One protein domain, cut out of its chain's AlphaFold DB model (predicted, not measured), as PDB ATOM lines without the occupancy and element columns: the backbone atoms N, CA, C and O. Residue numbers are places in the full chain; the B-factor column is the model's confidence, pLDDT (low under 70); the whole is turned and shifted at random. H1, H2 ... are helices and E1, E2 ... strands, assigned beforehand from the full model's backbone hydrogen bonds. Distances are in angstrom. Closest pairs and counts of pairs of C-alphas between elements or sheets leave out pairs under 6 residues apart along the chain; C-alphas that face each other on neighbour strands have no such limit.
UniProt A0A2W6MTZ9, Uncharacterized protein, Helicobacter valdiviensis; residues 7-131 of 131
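Overview. This is residues 7 to 131 of the 131 residues of an uncharacterized protein of Helicobacter valdiviensis (UniProt A0A2W6MTZ9). Two long helices, H3 and H5, run side by side and opposite ways as the core, and two shorter helices, H1 and H2, make a second, looser layer next to them, H1 on residues 65 to 69 of H3 and H2 on residues 116 to 123 of H5. H4 packs steeply on residues 77 to 81 of H3, forming a corner with H5, and the two-stranded hairpin of E1 and E2 reaches away, its tip, residues 30 to 35, sticking out. The printed part has 125 residues with five named helices and two named strands, in the order H1 E1 E2 H2 H3 H4 H5; the class is mostly helix and the small sheet, E1 - E2, is antiparallel. The whole is only just loose, close to compact, with a radius of gyration of the C-alphas of 16.7 A, and spans 49 by 36 by 24 A.

Arrangement. H1, residues 12 to 20, and H2, residues 45 to 56, touch, closest at the C-alphas of Leu 16 and Leu 54, 6.8 A apart; they run opposite ways at a shallow tilt of 33 degrees, only just short of steep. Between them in the chain, E1, residues 26 to 29, and E2, residues 36 to 39, form a hairpin at 160 degrees, with N 26 and O 39 at 2.9 A and N 39 and O 26 at 2.8 A, within hydrogen-bond range. H1 only just touches H3, residues 63 to 82, with 3 pairs of C-alphas within 8 A, the closest those of Leu 20 and Ala 69, 7.1 A. H3 and H5, residues 108 to 129, touch at a shallow tilt of 16 degrees, opposite ways, the closest C-alphas being those of Ala 69 and Ile 117, 6.4 A. H2 only just touches H5, with 3 pairs of C-alphas within 8 A, the closest those of Met 48 and Ile 116, 7.4 A. H4, residues 96 to 106, touches H3 at a steep tilt of 59 degrees, closest at the C-alphas of Leu 81 and Pro 96, 6.8 A. H4 and H5 touch only at the corner, closest at the C-alphas of Ile 104 and Ala 110, 5.8 A. In the five named helices every O i to N i+4 pair is within hydrogen-bond range.

Along the chain. H1 begins at C-alpha 12, (-34.857, -9.669, -75.309), and is 12.4 A long. E1 and E2 measure 10.0 A and 9.7 A, and H2 16.2 A. H3 is 28.7 A long and begins at C-alpha 63, (-41.011, -25.012, -75.322). H4 measures 14.9 A, and H5, 32.1 A, ends at C-alpha 129, (-49.726, -21.226, -64.062).

Size, cuts and confidence. The two C-alphas farthest apart are those of Asp 32 and Gln 130, 54.2 A. The printed part has no cut, and the link from H3 to H4, 13 residues, is long. The mean pLDDT of the printed part is 88.0; residues 7 to 10 and 128 to 131 are under 70.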
ATOM      1  N   ASN A   7     -25.909  -3.753 -78.323       53.06
ATOM      2  CA  ASN A   7     -26.635  -4.572 -77.342       53.06
ATOM      3  C   ASN A   7     -27.904  -3.903 -76.778       53.06
ATOM      4  O   ASN A   7     -28.761  -4.612 -76.246       53.06
ATOM      5  N   LEU A   8     -28.048  -2.577 -76.882       52.69
ATOM      6  CA  LEU A   8     -29.270  -1.865 -76.482       52.69
ATOM      7  C   LEU A   8     -30.417  -2.089 -77.479       52.69
ATOM      8  O   LEU A   8     -31.567  -2.127 -77.057       52.69
ATOM      9  N   PHE A   9     -30.105  -2.322 -78.760       56.38
ATOM     10  CA  PHE A   9     -31.100  -2.538 -79.821       56.38
ATOM     11  C   PHE A   9     -31.487  -4.003 -80.043       56.38
ATOM     12  O   PHE A   9     -32.463  -4.272 -80.735       56.38
ATOM     13  N   LYS A  10     -30.753  -4.958 -79.459       67.56
ATOM     14  CA  LYS A  10     -31.125  -6.376 -79.542       67.56
ATOM     15  C   LYS A  10     -32.372  -6.657 -78.722       67.56
ATOM     16  O   LYS A  10     -32.418  -6.320 -77.529       67.56
ATOM     17  N   SER A  11     -33.337  -7.332 -79.342       83.94
ATOM     18  CA  SER A  11     -34.547  -7.782 -78.662       83.94
ATOM     19  C   SER A  11     -34.194  -8.709 -77.487       83.94
ATOM     20  O   SER A  11     -33.163  -9.388 -77.482       83.94
ATOM     21  N   LYS A  12     -35.040  -8.742 -76.446       86.12
ATOM     22  CA  LYS A  12     -34.857  -9.669 -75.309       86.12
ATOM     23  C   LYS A  12     -34.775 -11.124 -75.793       86.12
ATOM     24  O   LYS A  12     -34.004 -11.904 -75.245       86.12
ATOM     25  N   ARG A  13     -35.521 -11.442 -76.858       89.19
ATOM     26  CA  ARG A  13     -35.540 -12.746 -77.520       89.19
ATOM     27  C   ARG A  13     -34.190 -13.105 -78.140       89.19
ATOM     28  O   ARG A  13     -33.642 -14.141 -77.794       89.19
ATOM     29  N   GLU A  14     -33.608 -12.228 -78.958       89.06
ATOM     30  CA  GLU A  14     -32.274 -12.456 -79.544       89.06
ATOM     31  C   GLU A  14     -31.188 -12.638 -78.479       89.06
ATOM     32  O   GLU A  14     -30.227 -13.381 -78.669       89.06
ATOM     33  N   LYS A  15     -31.311 -11.939 -77.343       89.81
ATOM     34  CA  LYS A  15     -30.383 -12.101 -76.217       89.81
ATOM     35  C   LYS A  15     -30.506 -13.483 -75.588       89.81
ATOM     36  O   LYS A  15     -29.476 -14.082 -75.301       89.81
ATOM     37  N   LEU A  16     -31.732 -13.980 -75.413       91.56
ATOM     38  CA  LEU A  16     -31.978 -15.331 -74.915       91.56
ATOM     39  C   LEU A  16     -31.433 -16.382 -75.885       91.56
ATOM     40  O   LEU A  16     -30.685 -17.249 -75.458       91.56
ATOM     41  N   GLU A  17     -31.730 -16.269 -77.180       91.12
ATOM     42  CA  GLU A  17     -31.226 -17.201 -78.201       91.12
ATOM     43  C   GLU A  17     -29.700 -17.248 -78.224       91.12
ATOM     44  O   GLU A  17     -29.107 -18.325 -78.242       91.12
ATOM     45  N   LYS A  18     -29.054 -16.077 -78.170       89.94
ATOM     46  CA  LYS A  18     -27.595 -15.993 -78.118       89.94
ATOM     47  C   LYS A  18     -27.037 -16.639 -76.852       89.94
ATOM     48  O   LYS A  18     -25.994 -17.278 -76.926       89.94
ATOM     49  N   LEU A  19     -27.691 -16.431 -75.712       91.38
ATOM     50  CA  LEU A  19     -27.258 -16.992 -74.439       91.38
ATOM     51  C   LEU A  19     -27.407 -18.518 -74.453       91.38
ATOM     52  O   LEU A  19     -26.438 -19.223 -74.218       91.38
ATOM     53  N   LEU A  20     -28.576 -19.042 -74.829       91.75
ATOM     54  CA  LEU A  20     -28.798 -20.487 -74.935       91.75
ATOM     55  C   LEU A  20     -27.879 -21.145 -75.970       91.75
ATOM     56  O   LEU A  20     -27.426 -22.261 -75.754       91.75
ATOM     57  N   GLY A  21     -27.510 -20.435 -77.039       88.94
ATOM     58  CA  GLY A  21     -26.524 -20.910 -78.010       88.94
ATOM     59  C   GLY A  21     -25.120 -21.168 -77.446       88.94
ATOM     60  O   GLY A  21     -24.320 -21.787 -78.132       88.94
ATOM     61  N   GLN A  22     -24.802 -20.724 -76.225       89.81
ATOM     62  CA  GLN A  22     -23.524 -21.022 -75.558       89.81
ATOM     63  C   GLN A  22     -23.527 -22.376 -74.823       89.81
ATOM     64  O   GLN A  22     -22.480 -22.825 -74.346       89.81
ATOM     65  N   ILE A  23     -24.693 -23.023 -74.704       89.19
ATOM     66  CA  ILE A  23     -24.830 -24.370 -74.135       89.19
ATOM     67  C   ILE A  23     -24.145 -25.387 -75.053       89.19
ATOM     68  O   ILE A  23     -23.361 -26.212 -74.580       89.19
ATOM     69  N   ALA A  24     -24.385 -25.282 -76.360       84.88
ATOM     70  CA  ALA A  24     -23.718 -26.099 -77.361       84.88
ATOM     71  C   ALA A  24     -22.229 -25.715 -77.494       84.88
ATOM     72  O   ALA A  24     -21.904 -24.520 -77.531       84.88
ATOM     73  N   PRO A  25     -21.314 -26.697 -77.581       81.44
ATOM     74  CA  PRO A  25     -19.963 -26.456 -78.074       81.44
ATOM     75  C   PRO A  25     -19.999 -25.927 -79.512       81.44
ATOM     76  O   PRO A  25     -20.889 -26.269 -80.294       81.44
ATOM     77  N   LEU A  26     -19.035 -25.080 -79.860       83.12
ATOM     78  CA  LEU A  26     -18.847 -24.607 -81.227       83.12
ATOM     79  C   LEU A  26     -17.680 -25.356 -81.865       83.12
ATOM     80  O   LEU A  26     -16.552 -25.255 -81.393       83.12
ATOM     81  N   TYR A  27     -17.981 -26.070 -82.942       82.00
ATOM     82  CA  TYR A  27     -17.029 -26.874 -83.698       82.00
ATOM     83  C   TYR A  27     -16.522 -26.080 -84.904       82.00
ATOM     84  O   TYR A  27     -17.315 -25.533 -85.677       82.00
ATOM     85  N   ILE A  28     -15.202 -25.969 -85.042       83.25
ATOM     86  CA  ILE A  28     -14.546 -25.327 -86.183       83.25
ATOM     87  C   ILE A  28     -13.636 -26.359 -86.834       83.25
ATOM     88  O   ILE A  28     -12.606 -26.726 -86.270       83.25
ATOM     89  N   GLN A  29     -14.005 -26.782 -88.037       82.31
ATOM     90  CA  GLN A  29     -13.185 -27.670 -88.848       82.31
ATOM     91  C   GLN A  29     -12.033 -26.884 -89.484       82.31
ATOM     92  O   GLN A  29     -12.256 -25.825 -90.088       82.31
ATOM     93  N   ALA A  30     -10.804 -27.379 -89.351       81.00
ATOM     94  CA  ALA A  30      -9.675 -26.836 -90.091       81.00
ATOM     95  C   ALA A  30      -9.830 -27.149 -91.591       81.00
ATOM     96  O   ALA A  30     -10.314 -28.210 -91.970       81.00
ATOM     97  N   GLN A  31      -9.447 -26.215 -92.467       76.81
ATOM     98  CA  GLN A  31      -9.602 -26.403 -93.920       76.81
ATOM     99  C   GLN A  31      -8.601 -27.407 -94.507       76.81
ATOM    100  O   GLN A  31      -8.894 -28.024 -95.527       76.81
ATOM    101  N   ASP A  32      -7.451 -27.579 -93.849       82.50
ATOM    102  CA  ASP A  32      -6.289 -28.282 -94.405       82.50
ATOM    103  C   ASP A  32      -5.862 -29.516 -93.586       82.50
ATOM    104  O   ASP A  32      -4.836 -30.131 -93.884       82.50
ATOM    105  N   CYS A  33      -6.619 -29.895 -92.553       75.94
ATOM    106  CA  CYS A  33      -6.387 -31.119 -91.785       75.94
ATOM    107  C   CYS A  33      -7.683 -31.666 -91.174       75.94
ATOM    108  O   CYS A  33      -8.669 -30.946 -91.035       75.94
ATOM    109  N   ASP A  34      -7.648 -32.936 -90.762       74.06
ATOM    110  CA  ASP A  34      -8.749 -33.617 -90.064       74.06
ATOM    111  C   ASP A  34      -8.881 -33.184 -88.585       74.06
ATOM    112  O   ASP A  34      -9.539 -33.853 -87.791       74.06
ATOM    113  N   GLU A  35      -8.237 -32.083 -88.188       74.94
ATOM    114  CA  GLU A  35      -8.323 -31.556 -86.827       74.94
ATOM    115  C   GLU A  35      -9.543 -30.636 -86.671       74.94
ATOM    116  O   GLU A  35      -9.856 -29.799 -87.526       74.94
ATOM    117  N   GLU A  36     -10.214 -30.764 -85.528       80.38
ATOM    118  CA  GLU A  36     -11.362 -29.948 -85.152       80.38
ATOM    119  C   GLU A  36     -11.051 -29.140 -83.890       80.38
ATOM    120  O   GLU A  36     -10.569 -29.665 -82.884       80.38
ATOM    121  N   ILE A  37     -11.340 -27.838 -83.932       80.00
ATOM    122  CA  ILE A  37     -11.275 -26.975 -82.755       80.00
ATOM    123  C   ILE A  37     -12.659 -26.952 -82.111       80.00
ATOM    124  O   ILE A  37     -13.610 -26.410 -82.680       80.00
ATOM    125  N   VAL A  38     -12.746 -27.471 -80.888       81.38
ATOM    126  CA  VAL A  38     -13.964 -27.438 -80.072       81.38
ATOM    127  C   VAL A  38     -13.891 -26.280 -79.076       81.38
ATOM    128  O   VAL A  38     -13.035 -26.242 -78.190       81.38
ATOM    129  N   ILE A  39     -14.800 -25.313 -79.202       80.50
ATOM    130  CA  ILE A  39     -14.922 -24.174 -78.285       80.50
ATOM    131  C   ILE A  39     -16.100 -24.402 -77.338       80.50
ATOM    132  O   ILE A  39     -17.266 -24.239 -77.705       80.50
ATOM    133  N   CYS A  40     -15.789 -24.693 -76.076       81.94
ATOM    134  CA  CYS A  40     -16.767 -24.765 -74.993       81.94
ATOM    135  C   CYS A  40     -16.882 -23.412 -74.276       81.94
ATOM    136  O   CYS A  40     -15.964 -22.979 -73.582       81.94
ATOM    137  N   PHE A  41     -18.030 -22.739 -74.400       82.94
ATOM    138  CA  PHE A  41     -18.283 -21.495 -73.663       82.94
ATOM    139  C   PHE A  41     -18.490 -21.762 -72.170       82.94
ATOM    140  O   PHE A  41     -19.198 -22.695 -71.797       82.94
ATOM    141  N   GLY A  42     -17.924 -20.926 -71.300       83.44
ATOM    142  CA  GLY A  42     -18.113 -21.060 -69.856       83.44
ATOM    143  C   GLY A  42     -19.572 -20.849 -69.434       83.44
ATOM    144  O   GLY A  42     -20.133 -19.782 -69.664       83.44
ATOM    145  N   LEU A  43     -20.165 -21.841 -68.763       88.88
ATOM    146  CA  LEU A  43     -21.513 -21.773 -68.179       88.88
ATOM    147  C   LEU A  43     -21.428 -21.404 -66.688       88.88
ATOM    148  O   LEU A  43     -21.916 -22.113 -65.804       88.88
ATOM    149  N   ASN A  44     -20.715 -20.313 -66.418       86.31
ATOM    150  CA  ASN A  44     -20.358 -19.847 -65.081       86.31
ATOM    151  C   ASN A  44     -21.517 -19.105 -64.379       86.31
ATOM    152  O   ASN A  44     -22.655 -19.068 -64.851       86.31
ATOM    153  N   GLU A  45     -21.246 -18.511 -63.217       88.00
ATOM    154  CA  GLU A  45     -22.264 -17.753 -62.479       88.00
ATOM    155  C   GLU A  45     -22.790 -16.542 -63.257       88.00
ATOM    156  O   GLU A  45     -23.992 -16.284 -63.199       88.00
ATOM    157  N   ASP A  46     -21.946 -15.861 -64.038       89.31
ATOM    158  CA  ASP A  46     -22.364 -14.725 -64.871       89.31
ATOM    159  C   ASP A  46     -23.396 -15.158 -65.916       89.31
ATOM    160  O   ASP A  46     -24.447 -14.528 -66.051       89.31
ATOM    161  N   PHE A  47     -23.157 -16.293 -66.585       91.75
ATOM    162  CA  PHE A  47     -24.123 -16.901 -67.502       91.75
ATOM    163  C   PHE A  47     -25.476 -17.128 -66.814       91.75
ATOM    164  O   PHE A  47     -26.535 -16.771 -67.334       91.75
ATOM    165  N   MET A  48     -25.446 -17.711 -65.612       92.06
ATOM    166  CA  MET A  48     -26.651 -18.031 -64.844       92.06
ATOM    167  C   MET A  48     -27.400 -16.768 -64.406       92.06
ATOM    168  O   MET A  48     -28.634 -16.753 -64.396       92.06
ATOM    169  N   GLN A  49     -26.675 -15.715 -64.029       92.00
ATOM    170  CA  GLN A  49     -27.255 -14.423 -63.673       92.00
ATOM    171  C   GLN A  49     -27.909 -13.757 -64.885       92.00
ATOM    172  O   GLN A  49     -29.054 -13.308 -64.782       92.00
ATOM    173  N   ASP A  50     -27.237 -13.746 -66.034       92.00
ATOM    174  CA  ASP A  50     -27.775 -13.186 -67.273       92.00
ATOM    175  C   ASP A  50     -29.031 -13.933 -67.734       92.00
ATOM    176  O   ASP A  50     -30.026 -13.296 -68.101       92.00
ATOM    177  N   LEU A  51     -29.038 -15.266 -67.628       93.88
ATOM    178  CA  LEU A  51     -30.206 -16.085 -67.942       93.88
ATOM    179  C   LEU A  51     -31.391 -15.711 -67.051       93.88
ATOM    180  O   LEU A  51     -32.462 -15.356 -67.547       93.88
ATOM    181  N   LYS A  52     -31.193 -15.735 -65.729       92.56
ATOM    182  CA  LYS A  52     -32.240 -15.384 -64.761       92.56
ATOM    183  C   LYS A  52     -32.760 -13.969 -64.982       92.56
ATOM    184  O   LYS A  52     -33.968 -13.755 -64.944       92.56
ATOM    185  N   LYS A  53     -31.874 -13.015 -65.264       92.69
ATOM    186  CA  LYS A  53     -32.239 -11.624 -65.535       92.69
ATOM    187  C   LYS A  53     -33.080 -11.489 -66.802       92.69
ATOM    188  O   LYS A  53     -34.033 -10.713 -66.812       92.69
ATOM    189  N   LEU A  54     -32.762 -12.217 -67.874       91.25
ATOM    190  CA  LEU A  54     -33.579 -12.214 -69.092       91.25
ATOM    191  C   LEU A  54     -34.985 -12.760 -68.824       91.25
ATOM    192  O   LEU A  54     -35.959 -12.112 -69.210       91.25
ATOM    193  N   LEU A  55     -35.079 -13.883 -68.109       91.19
ATOM    194  CA  LEU A  55     -36.348 -14.497 -67.705       91.19
ATOM    195  C   LEU A  55     -37.173 -13.553 -66.812       91.19
ATOM    196  O   LEU A  55     -38.338 -13.282 -67.092       91.19
ATOM    197  N   GLN A  56     -36.566 -12.947 -65.792       88.88
ATOM    198  CA  GLN A  56     -37.232 -11.965 -64.922       88.88
ATOM    199  C   GLN A  56     -37.700 -10.713 -65.673       88.88
ATOM    200  O   GLN A  56     -38.731 -10.139 -65.339       88.88
ATOM    201  N   ASN A  57     -36.987 -10.310 -66.727       87.94
ATOM    202  CA  ASN A  57     -37.378  -9.189 -67.581       87.94
ATOM    203  C   ASN A  57     -38.534  -9.523 -68.545       87.94
ATOM    204  O   ASN A  57     -38.846  -8.695 -69.407       87.94
ATOM    205  N   GLY A  58     -39.149 -10.703 -68.439       83.81
ATOM    206  CA  GLY A  58     -40.314 -11.095 -69.230       83.81
ATOM    207  C   GLY A  58     -39.981 -11.423 -70.681       83.81
ATOM    208  O   GLY A  58     -40.771 -11.119 -71.572       83.81
ATOM    209  N   VAL A  59     -38.791 -11.975 -70.953       88.88
ATOM    210  CA  VAL A  59     -38.574 -12.626 -72.250       88.88
ATOM    211  C   VAL A  59     -39.519 -13.823 -72.358       88.88
ATOM    212  O   VAL A  59     -39.688 -14.578 -71.404       88.88
ATOM    213  N   GLU A  60     -40.138 -13.992 -73.521       87.50
ATOM    214  CA  GLU A  60     -40.921 -15.189 -73.794       87.50
ATOM    215  C   GLU A  60     -39.975 -16.392 -73.889       87.50
ATOM    216  O   GLU A  60     -39.116 -16.446 -74.774       87.50
ATOM    217  N   LEU A  61     -40.139 -17.338 -72.963       91.69
ATOM    218  CA  LEU A  61     -39.503 -18.646 -73.024       91.69
ATOM    219  C   LEU A  61     -40.443 -19.619 -73.734       91.69
ATOM    220  O   LEU A  61     -41.591 -19.784 -73.317       91.69
ATOM    221  N   ARG A  62     -39.958 -20.267 -74.791       92.94
ATOM    222  CA  ARG A  62     -40.747 -21.209 -75.586       92.94
ATOM    223  C   ARG A  62     -40.376 -22.645 -75.252       92.94
ATOM    224  O   ARG A  62     -39.280 -22.921 -74.763       92.94
ATOM    225  N   LYS A  63     -41.273 -23.584 -75.552       93.00
ATOM    226  CA  LYS A  63     -41.011 -25.012 -75.322       93.00
ATOM    227  C   LYS A  63     -39.807 -25.488 -76.138       93.00
ATOM    228  O   LYS A  63     -39.015 -26.291 -75.653       93.00
ATOM    229  N   GLU A  64     -39.644 -24.954 -77.344       93.38
ATOM    230  CA  GLU A  64     -38.545 -25.258 -78.258       93.38
ATOM    231  C   GLU A  64     -37.183 -24.864 -77.673       93.38
ATOM    232  O   GLU A  64     -36.206 -25.569 -77.902       93.38
ATOM    233  N   ASP A  65     -37.112 -23.798 -76.867       93.19
ATOM    234  CA  ASP A  65     -35.866 -23.377 -76.213       93.19
ATOM    235  C   ASP A  65     -35.391 -24.427 -75.189       93.19
ATOM    236  O   ASP A  65     -34.200 -24.715 -75.081       93.19
ATOM    237  N   ILE A  66     -36.336 -25.042 -74.468       95.19
ATOM    238  CA  ILE A  66     -36.067 -26.114 -73.498       95.19
ATOM    239  C   ILE A  66     -35.701 -27.408 -74.222       95.19
ATOM    240  O   ILE A  66     -34.752 -28.087 -73.830       95.19
ATOM    241  N   THR A  67     -36.452 -27.757 -75.272       95.75
ATOM    242  CA  THR A  67     -36.157 -28.929 -76.107       95.75
ATOM    243  C   THR A  67     -34.743 -28.830 -76.669       95.75
ATOM    244  O   THR A  67     -33.971 -29.769 -76.500       95.75
ATOM    245  N   LYS A  68     -34.367 -27.669 -77.214       93.75
ATOM    246  CA  LYS A  68     -33.023 -27.432 -77.737       93.75
ATOM    247  C   LYS A  68     -31.946 -27.579 -76.663       93.75
ATOM    248  O   LYS A  68     -30.985 -28.302 -76.875       93.75
ATOM    249  N   ALA A  69     -32.124 -26.988 -75.479       94.00
ATOM    250  CA  ALA A  69     -31.152 -27.147 -74.393       94.00
ATOM    251  C   ALA A  69     -30.967 -28.621 -73.967       94.00
ATOM    252  O   ALA A  69     -29.865 -29.032 -73.606       94.00
ATOM    253  N   LYS A  70     -32.031 -29.435 -74.025       95.56
ATOM    254  CA  LYS A  70     -31.959 -30.886 -73.775       95.56
ATOM    255  C   LYS A  70     -31.269 -31.649 -74.904       95.56
ATOM    256  O   LYS A  70     -30.594 -32.636 -74.627       95.56
ATOM    257  N   GLU A  71     -31.462 -31.237 -76.151       94.56
ATOM    258  CA  GLU A  71     -30.747 -31.790 -77.305       94.56
ATOM    259  C   GLU A  71     -29.253 -31.466 -77.218       94.56
ATOM    260  O   GLU A  71     -28.442 -32.381 -77.315       94.56
ATOM    261  N   ASP A  72     -28.901 -30.217 -76.903       92.56
ATOM    262  CA  ASP A  72     -27.517 -29.781 -76.693       92.56
ATOM    263  C   ASP A  72     -26.852 -30.563 -75.544       92.56
ATOM    264  O   ASP A  72     -25.694 -30.961 -75.646       92.56
ATOM    265  N   PHE A  73     -27.591 -30.849 -74.463       94.81
ATOM    266  CA  PHE A  73     -27.106 -31.705 -73.378       94.81
ATOM    267  C   PHE A  73     -26.792 -33.128 -73.848       94.81
ATOM    268  O   PHE A  73     -25.729 -33.657 -73.533       94.81
ATOM    269  N   LYS A  74     -27.705 -33.750 -74.603       94.19
ATOM    270  CA  LYS A  74     -27.495 -35.102 -75.138       94.19
ATOM    271  C   LYS A  74     -26.315 -35.142 -76.101       94.19
ATOM    272  O   LYS A  74     -25.507 -36.055 -76.007       94.19
ATOM    273  N   ALA A  75     -26.213 -34.150 -76.984       92.00
ATOM    274  CA  ALA A  75     -25.105 -34.027 -77.919       92.00
ATOM    275  C   ALA A  75     -23.768 -33.898 -77.179       92.00
ATOM    276  O   ALA A  75     -22.823 -34.590 -77.524       92.00
ATOM    277  N   TYR A  76     -23.711 -33.090 -76.117       92.12
ATOM    278  CA  TYR A  76     -22.512 -32.962 -75.287       92.12
ATOM    279  C   TYR A  76     -22.112 -34.277 -74.598       92.12
ATOM    280  O   TYR A  76     -20.938 -34.630 -74.568       92.12
ATOM    281  N   VAL A  77     -23.075 -35.019 -74.040       93.44
ATOM    282  CA  VAL A  77     -22.783 -36.325 -73.429       93.44
ATOM    283  C   VAL A  77     -22.289 -37.318 -74.480       93.44
ATOM    284  O   VAL A  77     -21.329 -38.034 -74.220       93.44
ATOM    285  N   GLN A  78     -22.916 -37.344 -75.659       92.81
ATOM    286  CA  GLN A  78     -22.505 -38.213 -76.759       92.81
ATOM    287  C   GLN A  78     -21.092 -37.878 -77.252       92.81
ATOM    288  O   GLN A  78     -20.292 -38.786 -77.433       92.81
ATOM    289  N   ASP A  79     -20.759 -36.593 -77.372       90.31
ATOM    290  CA  ASP A  79     -19.423 -36.127 -77.756       90.31
ATOM    291  C   ASP A  79     -18.336 -36.646 -76.800       90.31
ATOM    292  O   ASP A  79     -17.324 -37.180 -77.234       90.31
ATOM    293  N   LEU A  80     -18.588 -36.612 -75.488       91.50
ATOM    294  CA  LEU A  80     -17.667 -37.174 -74.494       91.50
ATOM    295  C   LEU A  80     -17.540 -38.704 -74.554       91.50
ATOM    296  O   LEU A  80     -16.521 -39.245 -74.122       91.50
ATOM    297  N   LEU A  81     -18.573 -39.403 -75.026       92.12
ATOM    298  CA  LEU A  81     -18.527 -40.852 -75.224       92.12
ATOM    299  C   LEU A  81     -17.738 -41.213 -76.487       92.12
ATOM    300  O   LEU A  81     -16.969 -42.172 -76.461       92.12
ATOM    301  N   ASP A  82     -17.923 -40.447 -77.562       90.81
ATOM    302  CA  ASP A  82     -17.272 -40.672 -78.854       90.81
ATOM    303  C   ASP A  82     -15.803 -40.224 -78.829       90.81
ATOM    304  O   ASP A  82     -14.934 -40.897 -79.388       90.81
ATOM    305  N   TYR A  83     -15.514 -39.136 -78.110       87.94
ATOM    306  CA  TYR A  83     -14.187 -38.538 -77.969       87.94
ATOM    307  C   TYR A  83     -13.820 -38.332 -76.493       87.94
ATOM    308  O   TYR A  83     -13.816 -37.205 -75.981       87.94
ATOM    309  N   PRO A  84     -13.474 -39.416 -75.774       86.50
ATOM    310  CA  PRO A  84     -13.142 -39.321 -74.366       86.50
ATOM    311  C   PRO A  84     -11.923 -38.429 -74.126       86.50
ATOM    312  O   PRO A  84     -10.835 -38.677 -74.646       86.50
ATOM    313  N   ASN A  85     -12.091 -37.403 -73.294       85.12
ATOM    314  CA  ASN A  85     -10.992 -36.522 -72.906       85.12
ATOM    315  C   ASN A  85     -10.267 -37.021 -71.643       85.12
ATOM    316  O   ASN A  85     -10.685 -37.967 -70.972       85.12
ATOM    317  N   GLU A  86      -9.168 -36.355 -71.292       86.44
ATOM    318  CA  GLU A  86      -8.304 -36.725 -70.163       86.44
ATOM    319  C   GLU A  86      -8.967 -36.650 -68.776       86.44
ATOM    320  O   GLU A  86      -8.463 -37.257 -67.831       86.44
ATOM    321  N   ASN A  87     -10.091 -35.937 -68.648       86.06
ATOM    322  CA  ASN A  87     -10.811 -35.788 -67.384       86.06
ATOM    323  C   ASN A  87     -11.758 -36.961 -67.098       86.06
ATOM    324  O   ASN A  87     -12.300 -37.050 -65.994       86.06
ATOM    325  N   LEU A  88     -11.984 -37.848 -68.073       90.50
ATOM    326  CA  LEU A  88     -12.867 -38.992 -67.902       90.50
ATOM    327  C   LEU A  88     -12.160 -40.161 -67.192       90.50
ATOM    328  O   LEU A  88     -10.966 -40.405 -67.398       90.50
ATOM    329  N   PRO A  89     -12.892 -40.919 -66.358       91.19
ATOM    330  CA  PRO A  89     -12.354 -42.090 -65.676       91.19
ATOM    331  C   PRO A  89     -11.953 -43.174 -66.683       91.19
ATOM    332  O   PRO A  89     -12.788 -43.744 -67.387       91.19
ATOM    333  N   LYS A  90     -10.650 -43.473 -66.733       91.19
ATOM    334  CA  LYS A  90     -10.058 -44.415 -67.697       91.19
ATOM    335  C   LYS A  90     -10.616 -45.832 -67.573       91.19
ATOM    336  O   LYS A  90     -10.711 -46.543 -68.565       91.19
ATOM    337  N   ASP A  91     -10.995 -46.236 -66.365       93.94
ATOM    338  CA  ASP A  91     -11.580 -47.540 -66.050       93.94
ATOM    339  C   ASP A  91     -13.014 -47.721 -66.578       93.94
ATOM    340  O   ASP A  91     -13.516 -48.847 -66.611       93.94
ATOM    341  N   LEU A  92     -13.667 -46.638 -67.014       93.06
ATOM    342  CA  LEU A  92     -15.021 -46.668 -67.571       93.06
ATOM    343  C   LEU A  92     -15.061 -46.523 -69.101       93.06
ATOM    344  O   LEU A  92     -16.145 -46.628 -69.669       93.06
ATOM    345  N   LEU A  93     -13.924 -46.324 -69.781       91.00
ATOM    346  CA  LEU A  93     -13.884 -46.095 -71.236       91.00
ATOM    347  C   LEU A  93     -14.466 -47.263 -72.045       91.00
ATOM    348  O   LEU A  93     -15.207 -47.045 -72.997       91.00
ATOM    349  N   ASP A  94     -14.231 -48.500 -71.605       93.19
ATOM    350  CA  ASP A  94     -14.784 -49.703 -72.247       93.19
ATOM    351  C   ASP A  94     -16.238 -50.003 -71.825       93.19
ATOM    352  O   ASP A  94     -16.805 -51.048 -72.159       93.19
ATOM    353  N   LYS A  95     -16.860 -49.109 -71.046       95.19
ATOM    354  CA  LYS A  95     -18.178 -49.301 -70.432       95.19
ATOM    355  C   LYS A  95     -19.090 -48.099 -70.696       95.19
ATOM    356  O   LYS A  95     -19.417 -47.355 -69.766       95.19
ATOM    357  N   PRO A  96     -19.598 -47.935 -71.929       92.69
ATOM    358  CA  PRO A  96     -20.275 -46.710 -72.361       92.69
ATOM    359  C   PRO A  96     -21.454 -46.308 -71.464       92.69
ATOM    360  O   PRO A  96     -21.610 -45.138 -71.140       92.69
ATOM    361  N   LYS A  97     -22.243 -47.271 -70.969       95.25
ATOM    362  CA  LYS A  97     -23.362 -46.984 -70.052       95.25
ATOM    363  C   LYS A  97     -22.913 -46.522 -68.664       95.25
ATOM    364  O   LYS A  97     -23.594 -45.719 -68.031       95.25
ATOM    365  N   GLU A  98     -21.823 -47.075 -68.137       96.44
ATOM    366  CA  GLU A  98     -21.285 -46.653 -66.836       96.44
ATOM    367  C   GLU A  98     -20.643 -45.270 -66.963       96.44
ATOM    368  O   GLU A  98     -20.878 -44.411 -66.113       96.44
ATOM    369  N   LEU A  99     -19.929 -45.033 -68.066       94.94
ATOM    370  CA  LEU A  99     -19.336 -43.746 -68.397       94.94
ATOM    371  C   LEU A  99     -20.394 -42.655 -68.595       94.94
ATOM    372  O   LEU A  99     -20.282 -41.597 -67.987       94.94
ATOM    373  N   GLU A 100     -21.463 -42.921 -69.348       96.44
ATOM    374  CA  GLU A 100     -22.587 -41.992 -69.532       96.44
ATOM    375  C   GLU A 100     -23.190 -41.576 -68.182       96.44
ATOM    376  O   GLU A 100     -23.329 -40.391 -67.874       96.44
ATOM    377  N   ASN A 101     -23.488 -42.555 -67.321       96.81
ATOM    378  CA  ASN A 101     -24.008 -42.299 -65.979       96.81
ATOM    379  C   ASN A 101     -23.037 -41.478 -65.126       96.81
ATOM    380  O   ASN A 101     -23.471 -40.656 -64.313       96.81
ATOM    381  N   TRP A 102     -21.737 -41.721 -65.281       96.56
ATOM    382  CA  TRP A 102     -20.713 -40.959 -64.591       96.56
ATOM    383  C   TRP A 102     -20.674 -39.513 -65.088       96.56
ATOM    384  O   TRP A 102     -20.715 -38.612 -64.252       96.56
ATOM    385  N   ILE A 103     -20.685 -39.284 -66.406       95.88
ATOM    386  CA  ILE A 103     -20.704 -37.952 -67.028       95.88
ATOM    387  C   ILE A 103     -21.906 -37.161 -66.511       95.88
ATOM    388  O   ILE A 103     -21.743 -36.070 -65.971       95.88
ATOM    389  N   ILE A 104     -23.107 -37.742 -66.572       96.31
ATOM    390  CA  ILE A 104     -24.343 -37.090 -66.116       96.31
ATOM    391  C   ILE A 104     -24.250 -36.661 -64.642       96.31
ATOM    392  O   ILE A 104     -24.817 -35.635 -64.262       96.31
ATOM    393  N   LYS A 105     -23.555 -37.429 -63.799       96.31
ATOM    394  CA  LYS A 105     -23.489 -37.184 -62.351       96.31
ATOM    395  C   LYS A 105     -22.310 -36.328 -61.904       96.31
ATOM    396  O   LYS A 105     -22.417 -35.696 -60.857       96.31
ATOM    397  N   ASN A 106     -21.200 -36.338 -62.638       94.88
ATOM    398  CA  ASN A 106     -19.927 -35.812 -62.145       94.88
ATOM    399  C   ASN A 106     -19.281 -34.792 -63.081       94.88
ATOM    400  O   ASN A 106     -18.514 -33.958 -62.599       94.88
ATOM    401  N   ASP A 107     -19.574 -34.819 -64.384       93.44
ATOM    402  CA  ASP A 107     -18.969 -33.859 -65.299       93.44
ATOM    403  C   ASP A 107     -19.474 -32.440 -64.999       93.44
ATOM    404  O   ASP A 107     -20.677 -32.169 -64.934       93.44
ATOM    405  N   SER A 108     -18.536 -31.513 -64.799       91.56
ATOM    406  CA  SER A 108     -18.847 -30.156 -64.340       91.56
ATOM    407  C   SER A 108     -19.778 -29.426 -65.307       91.56
ATOM    408  O   SER A 108     -20.752 -28.790 -64.888       91.56
ATOM    409  N   ARG A 109     -19.522 -29.556 -66.611       91.06
ATOM    410  CA  ARG A 109     -20.330 -28.912 -67.643       91.06
ATOM    411  C   ARG A 109     -21.680 -29.606 -67.785       91.06
ATOM    412  O   ARG A 109     -22.692 -28.913 -67.852       91.06
ATOM    413  N   ALA A 110     -21.736 -30.937 -67.735       93.25
ATOM    414  CA  ALA A 110     -22.994 -31.681 -67.723       93.25
ATOM    415  C   ALA A 110     -23.916 -31.214 -66.584       93.25
ATOM    416  O   ALA A 110     -25.107 -30.971 -66.800       93.25
ATOM    417  N   LEU A 111     -23.368 -31.024 -65.381       93.69
ATOM    418  CA  LEU A 111     -24.106 -30.515 -64.222       93.69
ATOM    419  C   LEU A 111     -24.581 -29.066 -64.421       93.69
ATOM    420  O   LEU A 111     -25.702 -28.718 -64.040       93.69
ATOM    421  N   GLN A 112     -23.762 -28.213 -65.041       93.75
ATOM    422  CA  GLN A 112     -24.146 -26.837 -65.379       93.75
ATOM    423  C   GLN A 112     -25.302 -26.800 -66.386       93.75
ATOM    424  O   GLN A 112     -26.269 -26.070 -66.167       93.75
ATOM    425  N   ILE A 113     -25.248 -27.613 -67.444       94.62
ATOM    426  CA  ILE A 113     -26.310 -27.690 -68.456       94.62
ATOM    427  C   ILE A 113     -27.616 -28.196 -67.830       94.62
ATOM    428  O   ILE A 113     -28.668 -27.590 -68.032       94.62
ATOM    429  N   GLN A 114     -27.561 -29.233 -66.988       95.19
ATOM    430  CA  GLN A 114     -28.734 -29.719 -66.248       95.19
ATOM    431  C   GLN A 114     -29.355 -28.633 -65.365       95.19
ATOM    432  O   GLN A 114     -30.577 -28.471 -65.334       95.19
ATOM    433  N   LYS A 115     -28.526 -27.843 -64.675       94.62
ATOM    434  CA  LYS A 115     -28.996 -26.707 -63.871       94.62
ATOM    435  C   LYS A 115     -29.689 -25.652 -64.733       94.62
ATOM    436  O   LYS A 115     -30.716 -25.124 -64.313       94.62
ATOM    437  N   ILE A 116     -29.166 -25.361 -65.925       94.81
ATOM    438  CA  ILE A 116     -29.797 -24.438 -66.879       94.81
ATOM    439  C   ILE A 116     -31.160 -24.972 -67.311       94.81
ATOM    440  O   ILE A 116     -32.148 -24.254 -67.185       94.81
ATOM    441  N   ILE A 117     -31.231 -26.232 -67.749       95.94
ATOM    442  CA  ILE A 117     -32.487 -26.877 -68.160       95.94
ATOM    443  C   ILE A 117     -33.523 -26.783 -67.038       95.94
ATOM    444  O   ILE A 117     -34.644 -26.347 -67.285       95.94
ATOM    445  N   LYS A 118     -33.129 -27.086 -65.797       95.62
ATOM    446  CA  LYS A 118     -34.010 -26.981 -64.630       95.62
ATOM    447  C   LYS A 118     -34.555 -25.561 -64.432       95.62
ATOM    448  O   LYS A 118     -35.754 -25.399 -64.240       95.62
ATOM    449  N   ILE A 119     -33.707 -24.531 -64.530       94.25
ATOM    450  CA  ILE A 119     -34.135 -23.121 -64.432       94.25
ATOM    451  C   ILE A 119     -35.170 -22.788 -65.515       94.25
ATOM    452  O   ILE A 119     -36.165 -22.116 -65.235       94.25
ATOM    453  N   LEU A 120     -34.937 -23.241 -66.751       94.69
ATOM    454  CA  LEU A 120     -35.850 -23.005 -67.868       94.69
ATOM    455  C   LEU A 120     -37.203 -23.698 -67.640       94.69
ATOM    456  O   LEU A 120     -38.247 -23.077 -67.825       94.69
ATOM    457  N   GLU A 121     -37.197 -24.957 -67.201       95.12
ATOM    458  CA  GLU A 121     -38.415 -25.724 -66.918       95.12
ATOM    459  C   GLU A 121     -39.234 -25.120 -65.776       95.12
ATOM    460  O   GLU A 121     -40.439 -24.920 -65.930       95.12
ATOM    461  N   GLU A 122     -38.586 -24.773 -64.660       93.50
ATOM    462  CA  GLU A 122     -39.236 -24.131 -63.512       93.50
ATOM    463  C   GLU A 122     -39.891 -22.806 -63.923       93.50
ATOM    464  O   GLU A 122     -41.037 -22.525 -63.563       93.50
ATOM    465  N   TYR A 123     -39.196 -21.989 -64.720       92.19
ATOM    466  CA  TYR A 123     -39.751 -20.733 -65.213       92.19
ATOM    467  C   TYR A 123     -40.940 -20.954 -66.159       92.19
ATOM    468  O   TYR A 123     -41.966 -20.280 -66.036       92.19
ATOM    469  N   PHE A 124     -40.831 -21.903 -67.092       91.69
ATOM    470  CA  PHE A 124     -41.897 -22.215 -68.046       91.69
ATOM    471  C   PHE A 124     -43.167 -22.721 -67.350       91.69
ATOM    472  O   PHE A 124     -44.270 -22.296 -67.687       91.69
ATOM    473  N   GLN A 125     -43.026 -23.570 -66.329       89.44
ATOM    474  CA  GLN A 125     -44.158 -24.042 -65.528       89.44
ATOM    475  C   GLN A 125     -44.819 -22.898 -64.748       89.44
ATOM    476  O   GLN A 125     -46.035 -22.734 -64.807       89.44
ATOM    477  N   ASN A 126     -44.029 -22.058 -64.074       86.38
ATOM    478  CA  ASN A 126     -44.555 -20.944 -63.280       86.38
ATOM    479  C   ASN A 126     -45.272 -19.893 -64.140       86.38
ATOM    480  O   ASN A 126     -46.301 -19.356 -63.738       86.38
ATOM    481  N   SER A 127     -44.752 -19.616 -65.334       79.75
ATOM    482  CA  SER A 127     -45.365 -18.680 -66.283       79.75
ATOM    483  C   SER A 127     -46.624 -19.240 -66.960       79.75
ATOM    484  O   SER A 127     -47.503 -18.464 -67.328       79.75
ATOM    485  N   ALA A 128     -46.759 -20.566 -67.072       68.25
ATOM    486  CA  ALA A 128     -47.985 -21.220 -67.532       68.25
ATOM    487  C   ALA A 128     -49.101 -21.225 -66.471       68.25
ATOM    488  O   ALA A 128     -50.267 -21.149 -66.835       68.25
ATOM    489  N   ILE A 129     -48.758 -21.281 -65.178       64.75
ATOM    490  CA  ILE A 129     -49.726 -21.226 -64.062       64.75
ATOM    491  C   ILE A 129     -50.305 -19.811 -63.872       64.75
ATOM    492  O   ILE A 129     -51.395 -19.653 -63.331       64.75
ATOM    493  N   GLN A 130     -49.577 -18.776 -64.298       56.91
ATOM    494  CA  GLN A 130     -49.993 -17.371 -64.181       56.91
ATOM    495  C   GLN A 130     -50.829 -16.858 -65.372       56.91
ATOM    496  O   GLN A 130     -51.224 -15.691 -65.357       56.91
ATOM    497  N   LYS A 131     -51.070 -17.687 -66.396       48.56
ATOM    498  CA  LYS A 131     -51.940 -17.384 -67.546       48.56
ATOM    499  C   LYS A 131     -53.315 -18.010 -67.367       48.56
ATOM    500  O   LYS A 131     -54.285 -17.353 -67.800       48.56
TER     501      LYS A 131